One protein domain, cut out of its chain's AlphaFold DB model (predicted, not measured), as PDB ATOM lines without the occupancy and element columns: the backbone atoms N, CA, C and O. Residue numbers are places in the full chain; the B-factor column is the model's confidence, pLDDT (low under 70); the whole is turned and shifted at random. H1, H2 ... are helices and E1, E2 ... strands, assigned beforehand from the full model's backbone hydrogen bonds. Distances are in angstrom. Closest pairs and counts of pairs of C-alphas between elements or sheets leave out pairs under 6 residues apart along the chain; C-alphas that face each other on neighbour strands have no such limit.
ATOM      1  N   ALA A   5     219.941 351.615 209.890       86.62
ATOM      2  CA  ALA A   5     220.117 353.019 210.247       86.62
ATOM      3  C   ALA A   5     218.805 353.799 210.105       86.62
ATOM      4  O   ALA A   5     218.472 354.597 210.985       86.62
ATOM      5  N   HIS A   6     218.034 353.521 209.051       87.69
ATOM      6  CA  HIS A   6     216.722 354.125 208.836       87.69
ATOM      7  C   HIS A   6     215.714 353.720 209.915       87.69
ATOM      8  O   HIS A   6     215.051 354.596 210.472       87.69
ATOM      9  N   VAL A   7     215.636 352.429 210.266       88.50
ATOM     10  CA  VAL A   7     214.733 351.955 211.334       88.50
ATOM     11  C   VAL A   7     215.084 352.610 212.670       88.50
ATOM     12  O   VAL A   7     214.221 353.190 213.326       88.50
ATOM     13  N   ASN A   8     216.366 352.603 213.041       89.31
ATOM     14  CA  ASN A   8     216.824 353.219 214.283       89.31
ATOM     15  C   ASN A   8     216.582 354.738 214.300       89.31
ATOM     16  O   ASN A   8     216.233 355.301 215.336       89.31
ATOM     17  N   SER A   9     216.765 355.426 213.169       91.06
ATOM     18  CA  SER A   9     216.471 356.860 213.055       91.06
ATOM     19  C   SER A   9     214.990 357.148 213.305       91.06
ATOM     20  O   SER A   9     214.656 358.027 214.101       91.06
ATOM     21  N   LEU A  10     214.105 356.353 212.702       91.88
ATOM     22  CA  LEU A  10     212.663 356.502 212.851       91.88
ATOM     23  C   LEU A  10     212.196 356.228 214.284       91.88
ATOM     24  O   LEU A  10     211.438 357.022 214.835       91.88
ATOM     25  N   LEU A  11     212.698 355.169 214.925       91.75
ATOM     26  CA  LEU A  11     212.377 354.881 216.325       91.75
ATOM     27  C   LEU A  11     212.865 355.990 217.262       91.75
ATOM     28  O   LEU A  11     212.142 356.383 218.174       91.75
ATOM     29  N   ARG A  12     214.058 356.554 217.026       92.25
ATOM     30  CA  ARG A  12     214.544 357.710 217.801       92.25
ATOM     31  C   ARG A  12     213.690 358.954 217.582       92.25
ATOM     32  O   ARG A  12     213.493 359.717 218.524       92.25
ATOM     33  N   ALA A  13     213.205 359.183 216.363       93.69
ATOM     34  CA  ALA A  13     212.278 360.274 216.088       93.69
ATOM     35  C   ALA A  13     210.943 360.055 216.816       93.69
ATOM     36  O   ALA A  13     210.452 360.979 217.455       93.69
ATOM     37  N   ALA A  14     210.418 358.826 216.805       93.00
ATOM     38  CA  ALA A  14     209.213 358.460 217.541       93.00
ATOM     39  C   ALA A  14     209.386 358.637 219.057       93.00
ATOM     40  O   ALA A  14     208.501 359.179 219.705       93.00
ATOM     41  N   ALA A  15     210.540 358.272 219.625       91.75
ATOM     42  CA  ALA A  15     210.812 358.443 221.055       91.75
ATOM     43  C   ALA A  15     210.726 359.909 221.513       91.75
ATOM     44  O   ALA A  15     210.256 360.181 222.613       91.75
ATOM     45  N   ARG A  16     211.103 360.864 220.650       93.12
ATOM     46  CA  ARG A  16     210.995 362.310 220.933       93.12
ATOM     47  C   ARG A  16     209.556 362.812 221.010       93.12
ATOM     48  O   ARG A  16     209.336 363.900 221.528       93.12
ATOM     49  N   LEU A  17     208.602 362.056 220.474       94.12
ATOM     50  CA  LEU A  17     207.177 362.358 220.598       94.12
ATOM     51  C   LEU A  17     206.608 361.888 221.943       94.12
ATOM     52  O   LEU A  17     205.443 362.148 222.220       94.12
ATOM     53  N   GLU A  18     207.418 361.193 222.750       92.12
ATOM     54  CA  GLU A  18     207.039 360.605 224.036       92.12
ATOM     55  C   GLU A  18     205.700 359.851 223.987       92.12
ATOM     56  O   GLU A  18     204.783 360.156 224.761       92.12
ATOM     57  N   PRO A  19     205.556 358.885 223.059       92.75
ATOM     58  CA  PRO A  19     204.315 358.152 222.908       92.75
ATOM     59  C   PRO A  19     204.010 357.355 224.176       92.75
ATOM     60  O   PRO A  19     204.904 356.777 224.795       92.75
ATOM     61  N   GLU A  20     202.729 357.298 224.526       94.38
ATOM     62  CA  GLU A  20     202.211 356.348 225.513       94.38
ATOM     63  C   GLU A  20     202.063 354.948 224.898       94.38
ATOM     64  O   GLU A  20     202.394 353.943 225.524       94.38
ATOM     65  N   GLU A  21     201.667 354.894 223.625       95.06
ATOM     66  CA  GLU A  21     201.573 353.668 222.839       95.06
ATOM     67  C   GLU A  21     202.382 353.801 221.551       95.06
ATOM     68  O   GLU A  21     202.234 354.765 220.794       95.06
ATOM     69  N   LEU A  22     203.228 352.812 221.282       93.62
ATOM     70  CA  LEU A  22     203.976 352.720 220.036       93.62
ATOM     71  C   LEU A  22     203.554 351.474 219.273       93.62
ATOM     72  O   LEU A  22     203.776 350.361 219.735       93.62
ATOM     73  N   ILE A  23     203.050 351.661 218.058       93.38
ATOM     74  CA  ILE A  23     202.833 350.571 217.109       93.38
ATOM     75  C   ILE A  23     203.707 350.839 215.897       93.38
ATOM     76  O   ILE A  23     203.577 351.863 215.227       93.38
ATOM     77  N   PHE A  24     204.606 349.909 215.617       90.19
ATOM     78  CA  PHE A  24     205.530 350.015 214.510       90.19
ATOM     79  C   PHE A  24     205.672 348.669 213.811       90.19
ATOM     80  O   PHE A  24     206.168 347.705 214.388       90.19
ATOM     81  N   SER A  25     205.250 348.612 212.551       88.12
ATOM     82  CA  SER A  25     205.258 347.388 211.752       88.12
ATOM     83  C   SER A  25     205.871 347.658 210.388       88.12
ATOM     84  O   SER A  25     205.559 348.658 209.742       88.12
ATOM     85  N   LEU A  26     206.730 346.749 209.939       83.19
ATOM     86  CA  LEU A  26     207.367 346.793 208.629       83.19
ATOM     87  C   LEU A  26     207.297 345.396 208.015       83.19
ATOM     88  O   LEU A  26     207.720 344.427 208.647       83.19
ATOM     89  N   SER A  27     206.780 345.294 206.784       79.31
ATOM     90  CA  SER A  27     206.777 344.012 206.064       79.31
ATOM     91  C   SER A  27     208.210 343.557 205.794       79.31
ATOM     92  O   SER A  27     209.077 344.379 205.477       79.31
ATOM     93  N   SER A  28     208.430 342.243 205.854       72.75
ATOM     94  CA  SER A  28     209.689 341.597 205.472       72.75
ATOM     95  C   SER A  28     210.141 341.988 204.067       72.75
ATOM     96  O   SER A  28     211.334 342.101 203.829       72.75
ATOM     97  N   ASP A  29     209.201 342.280 203.164       72.25
ATOM     98  CA  ASP A  29     209.488 342.637 201.766       72.25
ATOM     99  C   ASP A  29     210.286 343.942 201.624       72.25
ATOM    100  O   ASP A  29     210.914 344.195 200.594       72.25
ATOM    101  N   PHE A  30     210.255 344.797 202.651       67.44
ATOM    102  CA  PHE A  30     210.948 346.087 202.658       67.44
ATOM    103  C   PHE A  30     212.243 346.072 203.469       67.44
ATOM    104  O   PHE A  30     212.999 347.049 203.414       67.44
ATOM    105  N   ILE A  31     212.497 344.995 204.209       66.00
ATOM    106  CA  ILE A  31     213.611 344.856 205.141       66.00
ATOM    107  C   ILE A  31     214.761 344.131 204.427       66.00
ATOM    108  O   ILE A  31     214.542 343.147 203.728       66.00
ATOM    109  N   GLY A  32     215.984 344.656 204.553       65.06
ATOM    110  CA  GLY A  32     217.192 343.969 204.073       65.06
ATOM    111  C   GLY A  32     217.565 342.749 204.921       65.06
ATOM    112  O   GLY A  32     216.727 342.204 205.633       65.06
ATOM    113  N   ASP A  33     218.835 342.337 204.902       66.50
ATOM    114  CA  ASP A  33     219.325 341.295 205.816       66.50
ATOM    115  C   ASP A  33     219.051 341.701 207.279       66.50
ATOM    116  O   ASP A  33     219.604 342.691 207.760       66.50
ATOM    117  N   TYR A  34     218.154 340.956 207.941       72.88
ATOM    118  CA  TYR A  34     217.741 341.017 209.356       72.88
ATOM    119  C   TYR A  34     218.386 342.148 210.184       72.88
ATOM    120  O   TYR A  34     219.425 341.933 210.820       72.88
ATOM    121  N   PRO A  35     217.793 343.357 210.207       77.25
ATOM    122  CA  PRO A  35     218.409 344.507 210.839       77.25
ATOM    123  C   PRO A  35     218.527 344.308 212.348       77.25
ATOM    124  O   PRO A  35     217.698 343.665 212.999       77.25
ATOM    125  N   VAL A  36     219.566 344.912 212.909       83.56
ATOM    126  CA  VAL A  36     219.809 344.946 214.349       83.56
ATOM    127  C   VAL A  36     219.321 346.289 214.868       83.56
ATOM    128  O   VAL A  36     219.926 347.320 214.592       83.56
ATOM    129  N   VAL A  37     218.207 346.289 215.584       85.06
ATOM    130  CA  VAL A  37     217.499 347.507 215.977       85.06
ATOM    131  C   VAL A  37     217.751 347.787 217.450       85.06
ATOM    132  O   VAL A  37     217.450 346.956 218.305       85.06
ATOM    133  N   ASP A  38     218.289 348.969 217.739       85.75
ATOM    134  CA  ASP A  38     218.510 349.435 219.105       85.75
ATOM    135  C   ASP A  38     217.262 350.177 219.573       85.75
ATOM    136  O   ASP A  38     216.892 351.212 219.005       85.75
ATOM    137  N   LEU A  39     216.605 349.656 220.608       85.81
ATOM    138  CA  LEU A  39     215.391 350.266 221.125       85.81
ATOM    139  C   LEU A  39     215.744 351.552 221.895       85.81
ATOM    140  O   LEU A  39     216.500 351.486 222.869       85.81
ATOM    141  N   PRO A  40     215.239 352.730 221.482       87.31
ATOM    142  CA  PRO A  40     215.434 353.950 222.249       87.31
ATOM    143  C   PRO A  40     214.604 353.907 223.535       87.31
ATOM    144  O   PRO A  40     213.637 353.156 223.649       87.31
ATOM    145  N   CYS A  41     214.970 354.746 224.502       85.75
ATOM    146  CA  CYS A  41     214.210 354.878 225.736       85.75
ATOM    147  C   CYS A  41     212.855 355.546 225.459       85.75
ATOM    148  O   CYS A  41     212.806 356.687 224.996       85.75
ATOM    149  N   PHE A  42     211.764 354.846 225.765       87.94
ATOM    150  CA  PHE A  42     210.411 355.390 225.706       87.94
ATOM    151  C   PHE A  42     209.897 355.626 227.129       87.94
ATOM    152  O   PHE A  42     209.232 354.775 227.712       87.94
ATOM    153  N   HIS A  43     210.218 356.789 227.703       86.50
ATOM    154  CA  HIS A  43     209.948 357.096 229.115       86.50
ATOM    155  C   HIS A  43     208.466 357.017 229.510       86.50
ATOM    156  O   HIS A  43     208.158 356.626 230.634       86.50
ATOM    157  N   ARG A  44     207.561 357.396 228.600       90.81
ATOM    158  CA  ARG A  44     206.108 357.407 228.829       90.81
ATOM    159  C   ARG A  44     205.382 356.195 228.252       90.81
ATOM    160  O   ARG A  44     204.193 356.052 228.522       90.81
ATOM    161  N   ALA A  45     206.061 355.349 227.477       92.31
ATOM    162  CA  ALA A  45     205.379 354.257 226.802       92.31
ATOM    163  C   ALA A  45     204.994 353.168 227.797       92.31
ATOM    164  O   ALA A  45     205.852 352.608 228.481       92.31
ATOM    165  N   THR A  46     203.706 352.853 227.827       92.50
ATOM    166  CA  THR A  46     203.135 351.732 228.577       92.50
ATOM    167  C   THR A  46     202.959 350.506 227.687       92.50
ATOM    168  O   THR A  46     203.005 349.378 228.182       92.50
ATOM    169  N   SER A  47     202.840 350.715 226.371       92.94
ATOM    170  CA  SER A  47     202.673 349.662 225.373       92.94
ATOM    171  C   SER A  47     203.555 349.888 224.146       92.94
ATOM    172  O   SER A  47     203.559 350.965 223.545       92.94
ATOM    173  N   ILE A  48     204.297 348.854 223.753       92.31
ATOM    174  CA  ILE A  48     205.110 348.850 222.535       92.31
ATOM    175  C   ILE A  48     204.792 347.595 221.722       92.31
ATOM    176  O   ILE A  48     204.931 346.474 222.206       92.31
ATOM    177  N   GLN A  49     204.436 347.782 220.454       92.69
ATOM    178  CA  GLN A  49     204.231 346.729 219.473       92.69
ATOM    179  C   GLN A  49     205.174 346.911 218.288       92.69
ATOM    180  O   GLN A  49     205.066 347.872 217.528       92.69
ATOM    181  N   LEU A  50     206.070 345.943 218.108       89.31
ATOM    182  CA  LEU A  50     207.054 345.902 217.034       89.31
ATOM    183  C   LEU A  50     206.778 344.710 216.114       89.31
ATOM    184  O   LEU A  50     207.162 343.574 216.394       89.31
ATOM    185  N   GLY A  51     206.106 344.979 214.999       86.69
ATOM    186  CA  GLY A  51     205.822 344.037 213.921       86.69
ATOM    187  C   GLY A  51     206.889 344.063 212.828       86.69
ATOM    188  O   GLY A  51     206.566 344.333 211.674       86.69
ATOM    189  N   LEU A  52     208.157 343.848 213.182       81.50
ATOM    190  CA  LEU A  52     209.268 343.765 212.230       81.50
ATOM    191  C   LEU A  52     210.174 342.569 212.531       81.50
ATOM    192  O   LEU A  52     210.417 342.233 213.689       81.50
ATOM    193  N   PHE A  53     210.708 341.955 211.478       78.44
ATOM    194  CA  PHE A  53     211.677 340.864 211.584       78.44
ATOM    195  C   PHE A  53     213.086 341.431 211.789       78.44
ATOM    196  O   PHE A  53     213.807 341.702 210.833       78.44
ATOM    197  N   ALA A  54     213.457 341.651 213.049       77.94
ATOM    198  CA  ALA A  54     214.726 342.259 213.440       77.94
ATOM    199  C   ALA A  54     215.275 341.641 214.729       77.94
ATOM    200  O   ALA A  54     214.524 341.086 215.532       77.94
ATOM    201  N   VAL A  55     216.577 341.792 214.967       78.69
ATOM    202  CA  VAL A  55     217.167 341.525 216.285       78.69
ATOM    203  C   VAL A  55     217.004 342.784 217.131       78.69
ATOM    204  O   VAL A  55     217.623 343.802 216.826       78.69
ATOM    205  N   ILE A  56     216.180 342.727 218.181       81.62
ATOM    206  CA  ILE A  56     215.980 343.865 219.086       81.62
ATOM    207  C   ILE A  56     217.041 343.831 220.175       81.62
ATOM    208  O   ILE A  56     217.114 342.886 220.965       81.62
ATOM    209  N   ARG A  57     217.842 344.891 220.240       80.94
ATOM    210  CA  ARG A  57     218.774 345.138 221.335       80.94
ATOM    211  C   ARG A  57     218.207 346.216 222.239       80.94
ATOM    212  O   ARG A  57     217.737 347.252 221.775       80.94
ATOM    213  N   VAL A  58     218.308 345.980 223.538       78.62
ATOM    214  CA  VAL A  58     218.092 347.004 224.556       78.62
ATOM    215  C   VAL A  58     219.476 347.448 225.021       78.62
ATOM    216  O   VAL A  58     220.195 346.634 225.610       78.62
ATOM    217  N   PRO A  59     219.912 348.681 224.703       73.75
ATOM    218  CA  PRO A  59     221.208 349.171 225.152       73.75
ATOM    219  C   PRO A  59     221.305 349.167 226.684       73.75
ATOM    220  O   PRO A  59     220.326 349.434 227.381       73.75
ATOM    221  N   ALA A  60     222.493 348.880 227.219       69.38
ATOM    222  CA  ALA A  60     222.713 348.871 228.664       69.38
ATOM    223  C   ALA A  60     222.390 350.247 229.279       69.38
ATOM    224  O   ALA A  60     222.830 351.274 228.765       69.38
ATOM    225  N   GLY A  61     221.628 350.256 230.375       66.25
ATOM    226  CA  GLY A  61     221.182 351.483 231.046       66.25
ATOM    227  C   GLY A  61     219.944 352.145 230.430       66.25
ATOM    228  O   GLY A  61     219.518 353.186 230.923       66.25
ATOM    229  N   VAL A  62     219.354 351.567 229.377       73.19
ATOM    230  CA  VAL A  62     218.017 351.957 228.912       73.19
ATOM    231  C   VAL A  62     216.977 351.227 229.753       73.19
ATOM    232  O   VAL A  62     216.902 350.001 229.734       73.19
ATOM    233  N   GLU A  63     216.166 351.997 230.469       75.00
ATOM    234  CA  GLU A  63     215.052 351.493 231.264       75.00
ATOM    235  C   GLU A  63     213.724 351.888 230.627       75.00
ATOM    236  O   GLU A  63     213.595 352.944 230.008       75.00
ATOM    237  N   PHE A  64     212.710 351.050 230.819       81.50
ATOM    238  CA  PHE A  64     211.349 351.333 230.383       81.50
ATOM    239  C   PHE A  64     210.451 351.431 231.618       81.50
ATOM    240  O   PHE A  64     209.804 350.447 231.980       81.50
ATOM    241  N   PRO A  65     210.452 352.582 232.315       79.25
ATOM    242  CA  PRO A  65     209.889 352.689 233.660       79.25
ATOM    243  C   PRO A  65     208.368 352.513 233.690       79.25
ATOM    244  O   PRO A  65     207.832 352.005 234.669       79.25
ATOM    245  N   ALA A  66     207.681 352.920 232.621       85.94
ATOM    246  CA  ALA A  66     206.230 352.819 232.492       85.94
ATOM    247  C   ALA A  66     205.774 351.600 231.674       85.94
ATOM    248  O   ALA A  66     204.575 351.353 231.591       85.94
ATOM    249  N   LEU A  67     206.694 350.854 231.050       87.19
ATOM    250  CA  LEU A  67     206.333 349.839 230.064       87.19
ATOM    251  C   LEU A  67     205.742 348.607 230.737       87.19
ATOM    252  O   LEU A  67     206.429 347.862 231.437       87.19
ATOM    253  N   GLU A  68     204.470 348.369 230.452       90.62
ATOM    254  CA  GLU A  68     203.723 347.234 230.974       90.62
ATOM    255  C   GLU A  68     203.554 346.141 229.919       90.62
ATOM    256  O   GLU A  68     203.573 344.960 230.262       90.62
ATOM    257  N   THR A  69     203.411 346.523 228.647       91.12
ATOM    258  CA  THR A  69     203.090 345.608 227.548       91.12
ATOM    259  C   THR A  69     204.109 345.708 226.424       91.12
ATOM    260  O   THR A  69     204.376 346.785 225.895       91.12
ATOM    261  N   LEU A  70     204.649 344.559 226.021       90.31
ATOM    262  CA  LEU A  70     205.560 344.457 224.890       90.31
ATOM    263  C   LEU A  70     205.128 343.341 223.941       90.31
ATOM    264  O   LEU A  70     205.064 342.172 224.321       90.31
ATOM    265  N   TYR A  71     204.900 343.700 222.684       89.81
ATOM    266  CA  TYR A  71     204.684 342.777 221.582       89.81
ATOM    267  C   TYR A  71     205.866 342.851 220.621       89.81
ATOM    268  O   TYR A  71     206.165 343.911 220.074       89.81
ATOM    269  N   LEU A  72     206.498 341.714 220.357       86.69
ATOM    270  CA  LEU A  72     207.571 341.581 219.383       86.69
ATOM    271  C   LEU A  72     207.226 340.495 218.370       86.69
ATOM    272  O   LEU A  72     206.877 339.371 218.733       86.69
ATOM    273  N   ALA A  73     207.443 340.795 217.093       80.38
ATOM    274  CA  ALA A  73     207.523 339.781 216.048       80.38
ATOM    275  C   ALA A  73     208.848 338.985 216.080       80.38
ATOM    276  O   ALA A  73     209.156 338.219 215.168       80.38
ATOM    277  N   CYS A  74     209.668 339.192 217.115       71.25
ATOM    278  CA  CYS A  74     211.024 338.684 217.186       71.25
ATOM    279  C   CYS A  74     211.517 338.422 218.625       71.25
ATOM    280  O   CYS A  74     210.731 338.371 219.570       71.25
ATOM    281  N   SER A  75     212.818 338.167 218.790       65.69
ATOM    282  CA  SER A  75     213.474 337.821 220.047       65.69
ATOM    283  C   SER A  75     214.116 339.043 220.670       65.69
ATOM    284  O   SER A  75     214.611 339.930 219.977       65.69
ATOM    285  N   ILE A  76     214.168 339.020 221.993       71.12
ATOM    286  CA  ILE A  76     214.846 340.005 222.819       71.12
ATOM    287  C   ILE A  76     215.796 339.251 223.747       71.12
ATOM    288  O   ILE A  76     215.404 338.244 224.342       71.12
ATOM    289  N   ASP A  77     217.051 339.689 223.812       59.25
ATOM    290  CA  ASP A  77     218.098 338.964 224.548       59.25
ATOM    291  C   ASP A  77     217.980 339.155 226.067       59.25
ATOM    292  O   ASP A  77     218.300 338.248 226.835       59.25
ATOM    293  N   ALA A  78     217.477 340.308 226.506       60.78
ATOM    294  CA  ALA A  78     217.101 340.575 227.888       60.78
ATOM    295  C   ALA A  78     216.281 341.864 227.951       60.78
ATOM    296  O   ALA A  78     216.613 342.847 227.289       60.78
ATOM    297  N   LEU A  79     215.236 341.865 228.773       64.94
ATOM    298  CA  LEU A  79     214.523 343.074 229.149       64.94
ATOM    299  C   LEU A  79     214.202 342.981 230.638       64.94
ATOM    300  O   LEU A  79     213.361 342.187 231.047       64.94
ATOM    301  N   ASP A  80     214.940 343.751 231.431       62.53
ATOM    302  CA  ASP A  80     214.789 343.844 232.884       62.53
ATOM    303  C   ASP A  80     213.906 345.050 233.222       62.53
ATOM    304  O   ASP A  80     214.337 346.034 233.814       62.53
ATOM    305  N   SER A  81     212.673 345.032 232.717       63.72
ATOM    306  CA  SER A  81     211.675 346.053 233.028       63.72
ATOM    307  C   SER A  81     210.477 345.413 233.716       63.72
ATOM    308  O   SER A  81     210.252 344.206 233.599       63.72
ATOM    309  N   GLY A  82     209.705 346.223 234.445       75.69
ATOM    310  CA  GLY A  82     208.499 345.825 235.183       75.69
ATOM    311  C   GLY A  82     207.329 345.369 234.300       75.69
ATOM    312  O   GLY A  82     206.172 345.603 234.645       75.69
ATOM    313  N   LEU A  83     207.623 344.728 233.163       86.25
ATOM    314  CA  LEU A  83     206.667 344.197 232.208       86.25
ATOM    315  C   LEU A  83     205.660 343.296 232.897       86.25
ATOM    316  O   LEU A  83     206.011 342.429 233.702       86.25
ATOM    317  N   ARG A  84     204.411 343.475 232.492       90.81
ATOM    318  CA  ARG A  84     203.264 342.665 232.886       90.81
ATOM    319  C   ARG A  84     202.848 341.731 231.763       90.81
ATOM    320  O   ARG A  84     202.466 340.604 232.053       90.81
ATOM    321  N   VAL A  85     202.966 342.156 230.508       92.69
ATOM    322  CA  VAL A  85     202.552 341.383 229.334       92.69
ATOM    323  C   VAL A  85     203.690 341.323 228.322       92.69
ATOM    324  O   VAL A  85     204.222 342.353 227.906       92.69
ATOM    325  N   LEU A  86     204.044 340.110 227.902       91.06
ATOM    326  CA  LEU A  86     205.034 339.866 226.859       91.06
ATOM    327  C   LEU A  86     204.455 338.941 225.792       91.06
ATOM    328  O   LEU A  86     204.131 337.785 226.065       91.06
ATOM    329  N   HIS A  87     204.389 339.435 224.560       91.38
ATOM    330  CA  HIS A  87     203.982 338.666 223.396       91.38
ATOM    331  C   HIS A  87     205.138 338.541 222.402       91.38
ATOM    332  O   HIS A  87     205.676 339.537 221.928       91.38
ATOM    333  N   LEU A  88     205.504 337.310 222.060       87.12
ATOM    334  CA  LEU A  88     206.577 336.981 221.127       87.12
ATOM    335  C   LEU A  88     206.000 336.141 219.987       87.12
ATOM    336  O   LEU A  88     205.670 334.977 220.191       87.12
ATOM    337  N   SER A  89     205.906 336.683 218.779       80.38
ATOM    338  CA  SER A  89     205.459 335.939 217.595       80.38
ATOM    339  C   SER A  89     206.583 335.867 216.575       80.38
ATOM    340  O   SER A  89     206.756 336.799 215.805       80.38
ATOM    341  N   SER A  90     207.357 334.786 216.550       70.62
ATOM    342  CA  SER A  90     208.466 334.663 215.599       70.62
ATOM    343  C   SER A  90     208.548 333.251 215.064       70.62
ATOM    344  O   SER A  90     208.636 332.322 215.857       70.62
ATOM    345  N   THR A  91     208.611 333.102 213.743       55.62
ATOM    346  CA  THR A  91     208.770 331.806 213.071       55.62
ATOM    347  C   THR A  91     210.217 331.331 213.036       55.62
ATOM    348  O   THR A  91     210.475 330.154 213.270       55.62
ATOM    349  N   GLU A  92     211.174 332.239 212.835       56.97
ATOM    350  CA  GLU A  92     212.587 331.889 212.668       56.97
ATOM    351  C   GLU A  92     213.470 332.984 213.252       56.97
ATOM    352  O   GLU A  92     213.706 334.019 212.639       56.97
ATOM    353  N   LEU A  93     213.967 332.763 214.463       52.41
ATOM    354  CA  LEU A  93     215.113 333.510 214.951       52.41
ATOM    355  C   LEU A  93     216.152 332.514 215.394       52.41
ATOM    356  O   LEU A  93     215.821 331.560 216.093       52.41
ATOM    357  N   ASN A  94     217.393 332.785 214.999       51.44
ATOM    358  CA  ASN A  94     218.630 332.036 215.252       51.44
ATOM    359  C   ASN A  94     218.890 331.627 216.721       51.44
ATOM    360  O   ASN A  94     219.933 331.058 217.032       51.44
ATOM    361  N   GLY A  95     217.977 331.923 217.645       57.88
ATOM    362  CA  GLY A  95     218.011 331.480 219.025       57.88
ATOM    363  C   GLY A  95     217.346 330.121 219.194       57.88
ATOM    364  O   GLY A  95     216.128 330.012 219.285       57.88
ATOM    365  N   ASP A  96     218.168 329.094 219.372       69.50
ATOM    366  CA  ASP A  96     217.734 327.747 219.753       69.50
ATOM    367  C   ASP A  96     217.148 327.638 221.176       69.50
ATOM    368  O   ASP A  96     216.762 326.553 221.614       69.50
ATOM    369  N   HIS A  97     217.130 328.731 221.939       78.06
ATOM    370  CA  HIS A  97     216.774 328.734 223.354       78.06
ATOM    371  C   HIS A  97     215.825 329.901 223.642       78.06
ATOM    372  O   HIS A  97     216.159 331.062 223.409       78.06
ATOM    373  N   LEU A  98     214.643 329.597 224.180       81.94
ATOM    374  CA  LEU A  98     213.729 330.593 224.732       81.94
ATOM    375  C   LEU A  98     214.056 330.771 226.214       81.94
ATOM    376  O   LEU A  98     213.853 329.847 227.001       81.94
ATOM    377  N   ARG A  99     214.518 331.964 226.596       83.69
ATOM    378  CA  ARG A  99     214.714 332.339 227.996       83.69
ATOM    379  C   ARG A  99     213.859 333.552 228.335       83.69
ATOM    380  O   ARG A  99     213.976 334.582 227.685       83.69
ATOM    381  N   VAL A 100     213.025 333.423 229.360       84.69
ATOM    382  CA  VAL A 100     212.246 334.527 229.931       84.69
ATOM    383  C   VAL A 100     212.525 334.555 231.423       84.69
ATOM    384  O   VAL A 100     212.313 333.556 232.106       84.69
ATOM    385  N   ASN A 101     213.029 335.676 231.923       86.44
ATOM    386  CA  ASN A 101     213.229 335.901 233.347       86.44
ATOM    387  C   ASN A 101     212.611 337.251 233.697       86.44
ATOM    388  O   ASN A 101     213.114 338.273 233.242       86.44
ATOM    389  N   SER A 102     211.504 337.245 234.432       85.25
ATOM    390  CA  SER A 102     210.835 338.476 234.847       85.25
ATOM    391  C   SER A 102     210.019 338.241 236.111       85.25
ATOM    392  O   SER A 102     209.140 337.382 236.152       85.25
ATOM    393  N   ALA A 103     210.300 339.024 237.151       88.88
ATOM    394  CA  ALA A 103     209.619 338.918 238.438       88.88
ATOM    395  C   ALA A 103     208.202 339.522 238.445       88.88
ATOM    396  O   ALA A 103     207.430 339.209 239.346       88.88
ATOM    397  N   SER A 104     207.867 340.368 237.465       89.94
ATOM    398  CA  SER A 104     206.605 341.120 237.371       89.94
ATOM    399  C   SER A 104     205.639 340.599 236.305       89.94
ATOM    400  O   SER A 104     204.491 341.040 236.261       89.94
ATOM    401  N   LEU A 105     206.094 339.686 235.443       92.12
ATOM    402  CA  LEU A 105     205.334 339.240 234.280       92.12
ATOM    403  C   LEU A 105     204.073 338.478 234.696       92.12
ATOM    404  O   LEU A 105     204.155 337.465 235.389       92.12
ATOM    405  N   LEU A 106     202.917 338.954 234.233       94.31
ATOM    406  CA  LEU A 106     201.593 338.379 234.474       94.31
ATOM    407  C   LEU A 106     201.118 337.528 233.293       94.31
ATOM    408  O   LEU A 106     200.480 336.496 233.505       94.31
ATOM    409  N   GLU A 107     201.458 337.918 232.067       95.38
ATOM    410  CA  GLU A 107     201.070 337.220 230.844       95.38
ATOM    411  C   GLU A 107     202.264 337.016 229.909       95.38
ATOM    412  O   GLU A 107     203.003 337.949 229.585       95.38
ATOM    413  N   LEU A 108     202.427 335.776 229.450       92.94
ATOM    414  CA  LEU A 108     203.409 335.394 228.447       92.94
ATOM    415  C   LEU A 108     202.710 334.675 227.299       92.94
ATOM    416  O   LEU A 108     202.123 333.608 227.492       92.94
ATOM    417  N   VAL A 109     202.852 335.217 226.094       92.56
ATOM    418  CA  VAL A 109     202.379 334.593 224.862       92.56
ATOM    419  C   VAL A 109     203.555 334.387 223.919       92.56
ATOM    420  O   VAL A 109     204.279 335.320 223.587       92.56
ATOM    421  N   VAL A 110     203.754 333.150 223.475       89.56
ATOM    422  CA  VAL A 110     204.787 332.777 222.508       89.56
ATOM    423  C   VAL A 110     204.129 332.046 221.346       89.56
ATOM    424  O   VAL A 110     203.611 330.945 221.514       89.56
ATOM    425  N   GLY A 111     204.146 332.656 220.166       86.62
ATOM    426  CA  GLY A 111     203.546 332.139 218.942       86.62
ATOM    427  C   GLY A 111     204.577 331.616 217.943       86.62
ATOM    428  O   GLY A 111     205.554 332.297 217.632       86.62
ATOM    429  N   SER A 112     204.293 330.431 217.400       73.81
ATOM    430  CA  SER A 112     204.933 329.824 216.222       73.81
ATOM    431  C   SER A 112     206.462 329.748 216.245       73.81
ATOM    432  O   SER A 112     207.081 329.892 215.199       73.81
ATOM    433  N   ARG A 113     207.080 329.487 217.402       73.69
ATOM    434  CA  ARG A 113     208.540 329.587 217.560       73.69
ATOM    435  C   ARG A 113     209.274 328.263 217.398       73.69
ATOM    436  O   ARG A 113     208.930 327.285 218.063       73.69
ATOM    437  N   TRP A 114     210.340 328.256 216.597       77.69
ATOM    438  CA  TRP A 114     211.320 327.172 216.617       77.69
ATOM    439  C   TRP A 114     212.206 327.254 217.862       77.69
ATOM    440  O   TRP A 114     212.791 328.302 218.130       77.69
ATOM    441  N   THR A 115     212.318 326.171 218.635       78.00
ATOM    442  CA  THR A 115     213.220 326.143 219.797       78.00
ATOM    443  C   THR A 115     213.715 324.738 220.151       78.00
ATOM    444  O   THR A 115     213.006 323.745 219.978       78.00
ATOM    445  N   ARG A 116     214.936 324.653 220.693       78.62
ATOM    446  CA  ARG A 116     215.521 323.445 221.306       78.62
ATOM    447  C   ARG A 116     215.388 323.440 222.829       78.62
ATOM    448  O   ARG A 116     215.549 322.392 223.456       78.62
ATOM    449  N   SER A 117     215.091 324.578 223.452       81.88
ATOM    450  CA  SER A 117     214.860 324.636 224.898       81.88
ATOM    451  C   SER A 117     213.965 325.793 225.327       81.88
ATOM    452  O   SER A 117     213.879 326.833 224.670       81.88
ATOM    453  N   VAL A 118     213.301 325.606 226.461       86.25
ATOM    454  CA  VAL A 118     212.463 326.623 227.089       86.25
ATOM    455  C   VAL A 118     212.862 326.738 228.550       86.25
ATOM    456  O   VAL A 118     212.864 325.742 229.270       86.25
ATOM    457  N   ASN A 119     213.182 327.952 228.982       88.00
ATOM    458  CA  ASN A 119     213.397 328.301 230.375       88.00
ATOM    459  C   ASN A 119     212.617 329.576 230.704       88.00
ATOM    460  O   ASN A 119     212.961 330.661 230.231       88.00
ATOM    461  N   VAL A 120     211.569 329.443 231.508       89.56
ATOM    462  CA  VAL A 120     210.755 330.563 231.978       89.56
ATOM    463  C   VAL A 120     210.844 330.634 233.491       89.56
ATOM    464  O   VAL A 120     210.502 329.677 234.178       89.56
ATOM    465  N   VAL A 121     211.257 331.785 234.006       91.50
ATOM    466  CA  VAL A 121     211.231 332.133 235.425       91.50
ATOM    467  C   VAL A 121     210.353 333.368 235.563       91.50
ATOM    468  O   VAL A 121     210.774 334.479 235.247       91.50
ATOM    469  N   ALA A 122     209.105 333.149 235.972       92.44
ATOM    470  CA  ALA A 122     208.100 334.196 236.104       92.44
ATOM    471  C   ALA A 122     207.187 333.877 237.300       92.44
ATOM    472  O   ALA A 122     206.124 333.274 237.132       92.44
ATOM    473  N   PRO A 123     207.610 334.211 238.534       93.62
ATOM    474  CA  PRO A 123     206.973 333.724 239.756       93.62
ATOM    475  C   PRO A 123     205.512 334.167 239.921       93.62
ATOM    476  O   PRO A 123     204.727 333.452 240.543       93.62
ATOM    477  N   VAL A 124     205.147 335.320 239.355       94.75
ATOM    478  CA  VAL A 124     203.802 335.918 239.449       94.75
ATOM    479  C   VAL A 124     202.938 335.710 238.203       94.75
ATOM    480  O   VAL A 124     201.830 336.242 238.141       94.75
ATOM    481  N   LEU A 125     203.417 334.921 237.235       95.31
ATOM    482  CA  LEU A 125     202.727 334.680 235.971       95.31
ATOM    483  C   LEU A 125     201.342 334.080 236.214       95.31
ATOM    484  O   LEU A 125     201.219 333.086 236.922       95.31
ATOM    485  N   LYS A 126     200.319 334.667 235.593       95.56
ATOM    486  CA  LYS A 126     198.917 334.233 235.651       95.56
ATOM    487  C   LYS A 126     198.496 333.476 234.403       95.56
ATOM    488  O   LYS A 126     197.746 332.503 234.507       95.56
ATOM    489  N   GLN A 127     199.001 333.893 233.245       95.62
ATOM    490  CA  GLN A 127     198.649 333.311 231.957       95.62
ATOM    491  C   GLN A 127     199.888 332.966 231.132       95.62
ATOM    492  O   GLN A 127     200.769 333.793 230.907       95.62
ATOM    493  N   LEU A 128     199.914 331.726 230.651       94.69
ATOM    494  CA  LEU A 128     200.935 331.199 229.765       94.69
ATOM    495  C   LEU A 128     200.287 330.655 228.495       94.69
ATOM    496  O   LEU A 128     199.516 329.701 228.552       94.69
ATOM    497  N   THR A 129     200.657 331.210 227.347       94.69
ATOM    498  CA  THR A 129     200.304 330.674 226.032       94.69
ATOM    499  C   THR A 129     201.579 330.384 225.253       94.69
ATOM    500  O   THR A 129     202.383 331.279 225.018       94.69
ATOM    501  N   MET A 130     201.783 329.140 224.835       91.44
ATOM    502  CA  MET A 130     202.939 328.728 224.046       91.44
ATOM    503  C   MET A 130     202.514 327.880 222.854       91.44
ATOM    504  O   MET A 130     201.821 326.878 223.006       91.44
ATOM    505  N   SER A 131     202.992 328.248 221.671       90.88
ATOM    506  CA  SER A 131     202.915 327.463 220.447       90.88
ATOM    507  C   SER A 131     204.313 327.343 219.851       90.88
ATOM    508  O   SER A 131     204.880 328.321 219.363       90.88
ATOM    509  N   LEU A 132     204.871 326.140 219.901       86.69
ATOM    510  CA  LEU A 132     206.263 325.852 219.571       86.69
ATOM    511  C   LEU A 132     206.362 324.787 218.478       86.69
ATOM    512  O   LEU A 132     205.534 323.877 218.403       86.69
ATOM    513  N   THR A 133     207.434 324.867 217.700       85.19
ATOM    514  CA  THR A 133     207.893 323.806 216.800       85.19
ATOM    515  C   THR A 133     209.303 323.405 217.220       85.19
ATOM    516  O   THR A 133     210.131 324.265 217.513       85.19
ATOM    517  N   ALA A 134     209.608 322.111 217.266       79.25
ATOM    518  CA  ALA A 134     210.920 321.651 217.696       79.25
ATOM    519  C   ALA A 134     211.441 320.450 216.907       79.25
ATOM    520  O   ALA A 134     210.699 319.513 216.624       79.25
ATOM    521  N   SER A 135     212.747 320.458 216.615       73.88
ATOM    522  CA  SER A 135     213.487 319.320 216.035       73.88
ATOM    523  C   SER A 135     214.223 318.443 217.047       73.88
ATOM    524  O   SER A 135     214.690 317.372 216.676       73.88
ATOM    525  N   LYS A 136     214.396 318.913 218.285       71.75
ATOM    526  CA  LYS A 136     215.010 318.211 219.425       71.75
ATOM    527  C   LYS A 136     214.893 319.141 220.631       71.75
ATOM    528  O   LYS A 136     215.701 320.056 220.769       71.75
ATOM    529  N   ILE A 137     213.880 318.948 221.476       68.00
ATOM    530  CA  ILE A 137     213.808 319.686 222.742       68.00
ATOM    531  C   ILE A 137     214.663 318.962 223.769       68.00
ATOM    532  O   ILE A 137     214.392 317.807 224.088       68.00
ATOM    533  N   SER A 138     215.686 319.636 224.283       68.75
ATOM    534  CA  SER A 138     216.567 319.078 225.312       68.75
ATOM    535  C   SER A 138     216.056 319.356 226.723       68.75
ATOM    536  O   SER A 138     216.183 318.498 227.588       68.75
ATOM    537  N   VAL A 139     215.482 320.540 226.967       75.44
ATOM    538  CA  VAL A 139     215.017 320.954 228.300       75.44
ATOM    539  C   VAL A 139     213.813 321.886 228.177       75.44
ATOM    540  O   VAL A 139     213.860 322.874 227.443       75.44
ATOM    541  N   VAL A 140     212.756 321.592 228.936       84.62
ATOM    542  CA  VAL A 140     211.635 322.507 229.198       84.62
ATOM    543  C   VAL A 140     211.561 322.732 230.701       84.62
ATOM    544  O   VAL A 140     211.386 321.781 231.458       84.62
ATOM    545  N   SER A 141     211.695 323.983 231.131       88.38
ATOM    546  CA  SER A 141     211.535 324.401 232.518       88.38
ATOM    547  C   SER A 141     210.679 325.660 232.572       88.38
ATOM    548  O   SER A 141     210.965 326.649 231.898       88.38
ATOM    549  N   VAL A 142     209.607 325.607 233.357       90.94
ATOM    550  CA  VAL A 142     208.718 326.741 233.606       90.94
ATOM    551  C   VAL A 142     208.508 326.836 235.110       90.94
ATOM    552  O   VAL A 142     207.848 325.991 235.710       90.94
ATOM    553  N   LEU A 143     209.084 327.867 235.718       93.06
ATOM    554  CA  LEU A 143     208.905 328.221 237.117       93.06
ATOM    555  C   LEU A 143     207.906 329.379 237.211       93.06
ATOM    556  O   LEU A 143     208.279 330.553 237.192       93.06
ATOM    557  N   ALA A 144     206.629 329.011 237.283       93.12
ATOM    558  CA  ALA A 144     205.487 329.917 237.373       93.12
ATOM    559  C   ALA A 144     204.435 329.348 238.352       93.12
ATOM    560  O   ALA A 144     203.414 328.815 237.923       93.12
ATOM    561  N   PRO A 145     204.688 329.392 239.674       93.44
ATOM    562  CA  PRO A 145     203.853 328.738 240.685       93.44
ATOM    563  C   PRO A 145     202.447 329.339 240.827       93.44
ATOM    564  O   PRO A 145     201.574 328.688 241.389       93.44
ATOM    565  N   LEU A 146     202.222 330.564 240.340       94.62
ATOM    566  CA  LEU A 146     200.935 331.262 240.427       94.62
ATOM    567  C   LEU A 146     200.119 331.212 239.124       94.62
ATOM    568  O   LEU A 146     199.125 331.937 239.019       94.62
ATOM    569  N   VAL A 147     200.527 330.380 238.156       93.62
ATOM    570  CA  VAL A 147     199.870 330.287 236.847       93.62
ATOM    571  C   VAL A 147     198.489 329.653 236.968       93.62
ATOM    572  O   VAL A 147     198.319 328.580 237.542       93.62
ATOM    573  N   GLU A 148     197.494 330.330 236.407       92.12
ATOM    574  CA  GLU A 148     196.092 329.908 236.443       92.12
ATOM    575  C   GLU A 148     195.660 329.352 235.086       92.12
ATOM    576  O   GLU A 148     194.934 328.361 235.013       92.12
ATOM    577  N   LYS A 149     196.136 329.978 234.002       93.38
ATOM    578  CA  LYS A 149     195.803 329.608 232.627       93.38
ATOM    579  C   LYS A 149     197.048 329.165 231.878       93.38
ATOM    580  O   LYS A 149     197.992 329.938 231.729       93.38
ATOM    581  N   VAL A 150     197.024 327.943 231.362       93.62
ATOM    582  CA  VAL A 150     198.073 327.388 230.509       93.62
ATOM    583  C   VAL A 150     197.449 326.905 229.211       93.62
ATOM    584  O   VAL A 150     196.554 326.067 229.215       93.62
ATOM    585  N   SER A 151     197.959 327.405 228.095       94.56
ATOM    586  CA  SER A 151     197.761 326.852 226.764       94.56
ATOM    587  C   SER A 151     199.134 326.549 226.195       94.56
ATOM    588  O   SER A 151     199.971 327.432 226.045       94.56
ATOM    589  N   TRP A 152     199.405 325.284 225.929       92.75
ATOM    590  CA  TRP A 152     200.687 324.823 225.435       92.75
ATOM    591  C   TRP A 152     200.454 323.911 224.249       92.75
ATOM    592  O   TRP A 152     199.749 322.912 224.352       92.75
ATOM    593  N   LYS A 153     201.092 324.216 223.129       92.00
ATOM    594  CA  LYS A 153     201.124 323.392 221.931       92.00
ATOM    595  C   LYS A 153     202.569 323.275 221.484       92.00
ATOM    596  O   LYS A 153     203.225 324.275 221.220       92.00
ATOM    597  N   CYS A 154     203.058 322.052 221.378       89.06
ATOM    598  CA  CYS A 154     204.385 321.777 220.858       89.06
ATOM    599  C   CYS A 154     204.280 320.756 219.736       89.06
ATOM    600  O   CYS A 154     203.804 319.646 219.968       89.06
ATOM    601  N   CYS A 155     204.727 321.140 218.545       88.06
ATOM    602  CA  CYS A 155     204.859 320.264 217.392       88.06
ATOM    603  C   CYS A 155     206.305 319.773 217.293       88.06
ATOM    604  O   CYS A 155     207.244 320.566 217.341       88.06
ATOM    605  N   TYR A 156     206.484 318.471 217.134       84.19
ATOM    606  CA  TYR A 156     207.783 317.834 216.989       84.19
ATOM    607  C   TYR A 156     207.977 317.427 215.532       84.19
ATOM    608  O   TYR A 156     207.125 316.767 214.940       84.19
ATOM    609  N   MET A 157     209.104 317.823 214.949       77.00
ATOM    610  CA  MET A 157     209.482 317.387 213.607       77.00
ATOM    611  C   MET A 157     209.922 315.913 213.621       77.00
ATOM    612  O   MET A 157     210.141 315.314 214.675       77.00
ATOM    613  N   ASN A 158     210.036 315.281 212.457       68.06
ATOM    614  CA  ASN A 158     210.334 313.848 212.396       68.06
ATOM    615  C   ASN A 158     211.628 313.477 213.146       68.06
ATOM    616  O   ASN A 158     212.687 314.057 212.916       68.06
ATOM    617  N   GLY A 159     211.534 312.467 214.017       63.81
ATOM    618  CA  GLY A 159     212.679 311.862 214.706       63.81
ATOM    619  C   GLY A 159     213.103 312.510 216.033       63.81
ATOM    620  O   GLY A 159     214.122 312.097 216.580       63.81
ATOM    621  N   CYS A 160     212.367 313.495 216.567       66.38
ATOM    622  CA  CYS A 160     212.765 314.186 217.806       66.38
ATOM    623  C   CYS A 160     212.620 313.334 219.067       66.38
ATOM    624  O   CYS A 160     213.480 313.370 219.944       66.38
ATOM    625  N   ILE A 161     211.480 312.651 219.194       71.62
ATOM    626  CA  ILE A 161     211.081 311.922 220.394       71.62
ATOM    627  C   ILE A 161     210.457 310.612 219.932       71.62
ATOM    628  O   ILE A 161     209.403 310.606 219.292       71.62
ATOM    629  N   THR A 162     211.142 309.512 220.236       74.56
ATOM    630  CA  THR A 162     210.718 308.159 219.888       74.56
ATOM    631  C   THR A 162     210.379 307.388 221.157       74.56
ATOM    632  O   THR A 162     211.076 307.478 222.170       74.56
ATOM    633  N   PHE A 163     209.305 306.609 221.110       75.38
ATOM    634  CA  PHE A 163     209.000 305.607 222.127       75.38
ATOM    635  C   PHE A 163     208.602 304.309 221.418       75.38
ATOM    636  O   PHE A 163     207.478 304.125 220.949       75.38
ATOM    637  N   GLY A 164     209.580 303.416 221.250       82.31
ATOM    638  CA  GLY A 164     209.441 302.261 220.364       82.31
ATOM    639  C   GLY A 164     209.314 302.688 218.897       82.31
ATOM    640  O   GLY A 164     210.165 303.414 218.390       82.31
ATOM    641  N   LEU A 165     208.248 302.242 218.221       82.38
ATOM    642  CA  LEU A 165     207.952 302.569 216.815       82.38
ATOM    643  C   LEU A 165     207.169 303.880 216.638       82.38
ATOM    644  O   LEU A 165     206.860 304.260 215.509       82.38
ATOM    645  N   TRP A 166     206.818 304.556 217.732       82.88
ATOM    646  CA  TRP A 166     206.007 305.767 217.699       82.88
ATOM    647  C   TRP A 166     206.882 307.015 217.725       82.88
ATOM    648  O   TRP A 166     207.752 307.163 218.586       82.88
ATOM    649  N   LEU A 167     206.615 307.924 216.788       85.88
ATOM    650  CA  LEU A 167     207.141 309.280 216.768       85.88
ATOM    651  C   LEU A 167     206.088 310.224 217.321       85.88
ATOM    652  O   LEU A 167     204.968 310.280 216.810       85.88
ATOM    653  N   LEU A 168     206.453 310.972 218.357       86.56
ATOM    654  CA  LEU A 168     205.611 312.041 218.869       86.56
ATOM    655  C   LEU A 168     205.544 313.160 217.824       86.56
ATOM    656  O   LEU A 168     206.581 313.652 217.392       86.56
ATOM    657  N   GLU A 169     204.338 313.554 217.425       87.69
ATOM    658  CA  GLU A 169     204.094 314.647 216.474       87.69
ATOM    659  C   GLU A 169     203.699 315.925 217.198       87.69
ATOM    660  O   GLU A 169     204.123 317.016 216.832       87.69
ATOM    661  N   GLN A 170     202.850 315.807 218.220       89.94
ATOM    662  CA  GLN A 170     202.322 316.965 218.921       89.94
ATOM    663  C   GLN A 170     201.957 316.627 220.360       89.94
ATOM    664  O   GLN A 170     201.373 315.581 220.641       89.94
ATOM    665  N   VAL A 171     202.232 317.567 221.256       90.69
ATOM    666  CA  VAL A 171     201.662 317.601 222.604       90.69
ATOM    667  C   VAL A 171     200.902 318.903 222.763       90.69
ATOM    668  O   VAL A 171     201.410 319.979 222.442       90.69
ATOM    669  N   THR A 172     199.676 318.808 223.258       92.56
ATOM    670  CA  THR A 172     198.853 319.959 223.607       92.56
ATOM    671  C   THR A 172     198.363 319.814 225.036       92.56
ATOM    672  O   THR A 172     197.764 318.801 225.378       92.56
ATOM    673  N   LEU A 173     198.626 320.821 225.859       92.19
ATOM    674  CA  LEU A 173     198.146 320.936 227.228       92.19
ATOM    675  C   LEU A 173     197.325 322.218 227.327       92.19
ATOM    676  O   LEU A 173     197.802 323.283 226.947       92.19
ATOM    677  N   GLN A 174     196.108 322.122 227.842       92.31
ATOM    678  CA  GLN A 174     195.243 323.279 228.035       92.31
ATOM    679  C   GLN A 174     194.554 323.185 229.392       92.31
ATOM    680  O   GLN A 174     193.942 322.169 229.719       92.31
ATOM    681  N   THR A 175     194.653 324.234 230.200       89.44
ATOM    682  CA  THR A 175     193.847 324.373 231.415       89.44
ATOM    683  C   THR A 175     192.399 324.654 231.049       89.44
ATOM    684  O   THR A 175     192.107 325.269 230.026       89.44
ATOM    685  N   ALA A 176     191.493 324.249 231.927       79.81
ATOM    686  CA  ALA A 176     190.082 324.565 231.819       79.81
ATOM    687  C   ALA A 176     189.824 326.079 231.749       79.81
ATOM    688  O   ALA A 176     190.372 326.843 232.541       79.81
ATOM    689  N   GLU A 177     188.956 326.509 230.832       71.31
ATOM    690  CA  GLU A 177     188.557 327.920 230.717       71.31
ATOM    691  C   GLU A 177     187.368 328.266 231.622       71.31
ATOM    692  O   GLU A 177     187.150 329.431 231.952       71.31
ATOM    693  N   ARG A 178     186.589 327.255 232.031       71.94
ATOM    694  CA  ARG A 178     185.384 327.406 232.854       71.94
ATOM    695  C   ARG A 178     185.441 326.541 234.107       71.94
ATOM    696  O   ARG A 178     185.997 325.443 234.096       71.94
ATOM    697  N   GLN A 179     184.784 327.012 235.168       60.62
ATOM    698  CA  GLN A 179     184.554 326.234 236.387       60.62
ATOM    699  C   GLN A 179     183.894 324.887 236.036       60.62
ATOM    700  O   GLN A 179     182.832 324.857 235.420       60.62
ATOM    701  N   GLY A 180     184.549 323.781 236.401       65.56
ATOM    702  CA  GLY A 180     184.069 322.413 236.164       65.56
ATOM    703  C   GLY A 180     184.601 321.718 234.905       65.56
ATOM    704  O   GLY A 180     184.375 320.520 234.751       65.56
ATOM    705  N   GLN A 181     185.330 322.406 234.020       74.19
ATOM    706  CA  GLN A 181     186.091 321.733 232.960       74.19
ATOM    707  C   GLN A 181     187.381 321.129 233.533       74.19
ATOM    708  O   GLN A 181     187.989 321.684 234.447       74.19
ATOM    709  N   LEU A 182     187.793 319.977 233.002       76.19
ATOM    710  CA  LEU A 182     189.065 319.349 233.353       76.19
ATOM    711  C   LEU A 182     190.179 319.870 232.435       76.19
ATOM    712  O   LEU A 182     189.908 320.178 231.272       76.19
ATOM    713  N   PRO A 183     191.429 319.951 232.922       86.12
ATOM    714  CA  PRO A 183     192.570 320.203 232.054       86.12
ATOM    715  C   PRO A 183     192.667 319.118 230.972       86.12
ATOM    716  O   PRO A 183     192.481 317.929 231.241       86.12
ATOM    717  N   MET A 184     192.959 319.533 229.742       91.31
ATOM    718  CA  MET A 184     193.103 318.658 228.584       91.31
ATOM    719  C   MET A 184     194.580 318.400 228.305       91.31
ATOM    720  O   MET A 184     195.361 319.338 228.160       91.31
ATOM    721  N   LEU A 185     194.934 317.127 228.136       93.19
ATOM    722  CA  LEU A 185     196.198 316.698 227.547       93.19
ATOM    723  C   LEU A 185     195.900 315.894 226.278       93.19
ATOM    724  O   LEU A 185     195.295 314.826 226.342       93.19
ATOM    725  N   HIS A 186     196.325 316.406 225.127       92.56
ATOM    726  CA  HIS A 186     196.221 315.733 223.836       92.56
ATOM    727  C   HIS A 186     197.620 315.386 223.328       92.56
ATOM    728  O   HIS A 186     198.479 316.259 223.191       92.56
ATOM    729  N   ILE A 187     197.838 314.109 223.028       91.56
ATOM    730  CA  ILE A 187     199.102 313.584 222.514       91.56
ATOM    731  C   ILE A 187     198.825 312.978 221.143       91.56
ATOM    732  O   ILE A 187     197.999 312.077 221.015       91.56
ATOM    733  N   ARG A 188     199.534 313.465 220.128       90.31
ATOM    734  CA  ARG A 188     199.475 312.942 218.765       90.31
ATOM    735  C   ARG A 188     200.811 312.301 218.419       90.31
ATOM    736  O   ARG A 188     201.852 312.940 218.557       90.31
ATOM    737  N   ALA A 189     200.774 311.053 217.972       88.50
ATOM    738  CA  ALA A 189     201.945 310.295 217.553       88.50
ATOM    739  C   ALA A 189     201.609 309.432 216.331       88.50
ATOM    740  O   ALA A 189     200.465 308.996 216.182       88.50
ATOM    741  N   HIS A 190     202.600 309.149 215.485       86.25
ATOM    742  CA  HIS A 190     202.456 308.225 214.361       86.25
ATOM    743  C   HIS A 190     203.452 307.071 214.454       86.25
ATOM    744  O   HIS A 190     204.550 307.209 214.988       86.25
ATOM    745  N   CYS A 191     203.060 305.917 213.921       84.06
ATOM    746  CA  CYS A 191     203.913 304.738 213.858       84.06
ATOM    747  C   CYS A 191     204.791 304.791 212.602       84.06
ATOM    748  O   CYS A 191     204.283 304.957 211.488       84.06
ATOM    749  N   VAL A 192     206.101 304.626 212.767       79.25
ATOM    750  CA  VAL A 192     207.026 304.474 211.643       79.25
ATOM    751  C   VAL A 192     206.922 303.042 211.149       79.25
ATOM    752  O   VAL A 192     207.173 302.097 211.897       79.25
TER     753      VAL A 192
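This is residues 5 to 192 of the 203 residues of an uncharacterized protein of Triticum turgidum subsp. durum (UniProt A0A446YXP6). This is a solenoid, a chain wound in stacked turns: the parallel strands E1, E3, E5, E6, E8, E10 and E12 make one long wall, and the shorter strands E2 and E4, then E7, E9 and E11, lie along the other side in two separate small sheets. H1 caps the first end of the stack, and the hairpin E13 and E14 extends the long wall at the other end. You have 188 printed residues, with H1 first and then strands E1 to E14; the large sheet is mixed, in the order E1 E3 E5 E6 E8 E10 E12 E13 E14. The class is mostly strand, with under half of the residues in named elements. The whole is compact, with a radius of gyration of the C-alphas of 18.3 A and spans of 59 by 41 by 25 A.

Find C-alpha 5 at (220.117, 353.019, 210.247); from there H1 runs through residues 5 to 15, 15.3 A long. Next come E1 at residues 21 to 25, E2 at 36 to 38, E3 at 47 to 51, E4 at 55 to 57, E5 at 69 to 72, E6 at 85 to 89 and E7 at 97 to 101. E8, residues 107 to 114, is 20.2 A long and bends by 59 degrees at residue 111. E9 holds residues 117 to 121, E10 127 to 134 at 22.1 A, E11 139 to 143, and E12 149 to 156 at 22.9 A. E13, residues 166 to 174, and E14, residues 184 to 191, are each 23.0 A long; E14 ends at C-alpha 191, (203.913, 304.738, 213.858).

Begin with the large sheet, twisted, with edge strands E1 and E14. E1 and E3 are parallel at 3 degrees, with N 24 and O 49 2.8 A apart. E10 and E12 are parallel at 1 degree; look at N 130 and O 151, 2.8 A. E12, E13 and E14 form a meander, each strand the antiparallel neighbour of the one before, through two hairpins: N 154 and O 171 are 2.9 A apart, N 172 and O 186 2.8 A. E7 and E9 are parallel, with N 100 and O 119 at 2.9 A, and E9 and E11 likewise, with N 120 and O 141 at 2.9 A. E2 and E4 are parallel, with N 37 and O 55 at 2.8 A; E4 and E7 are apart. H1 only grazes the large sheet, and its closest C-alphas to E2 are those of Asn 8 and Val 37, 6.0 A. Every O i to N i+4 pair in H1 is within hydrogen-bond range.

The C-alphas farthest apart, those of Leu 17 and Gly 164, are 60.1 A apart. The printed part has no cut. The links E4 to E5 and E5 to E6 are long. The mean pLDDT of the printed part is 83.2; 25 residues are under 70, among them 77 to 81 and 91 to 96.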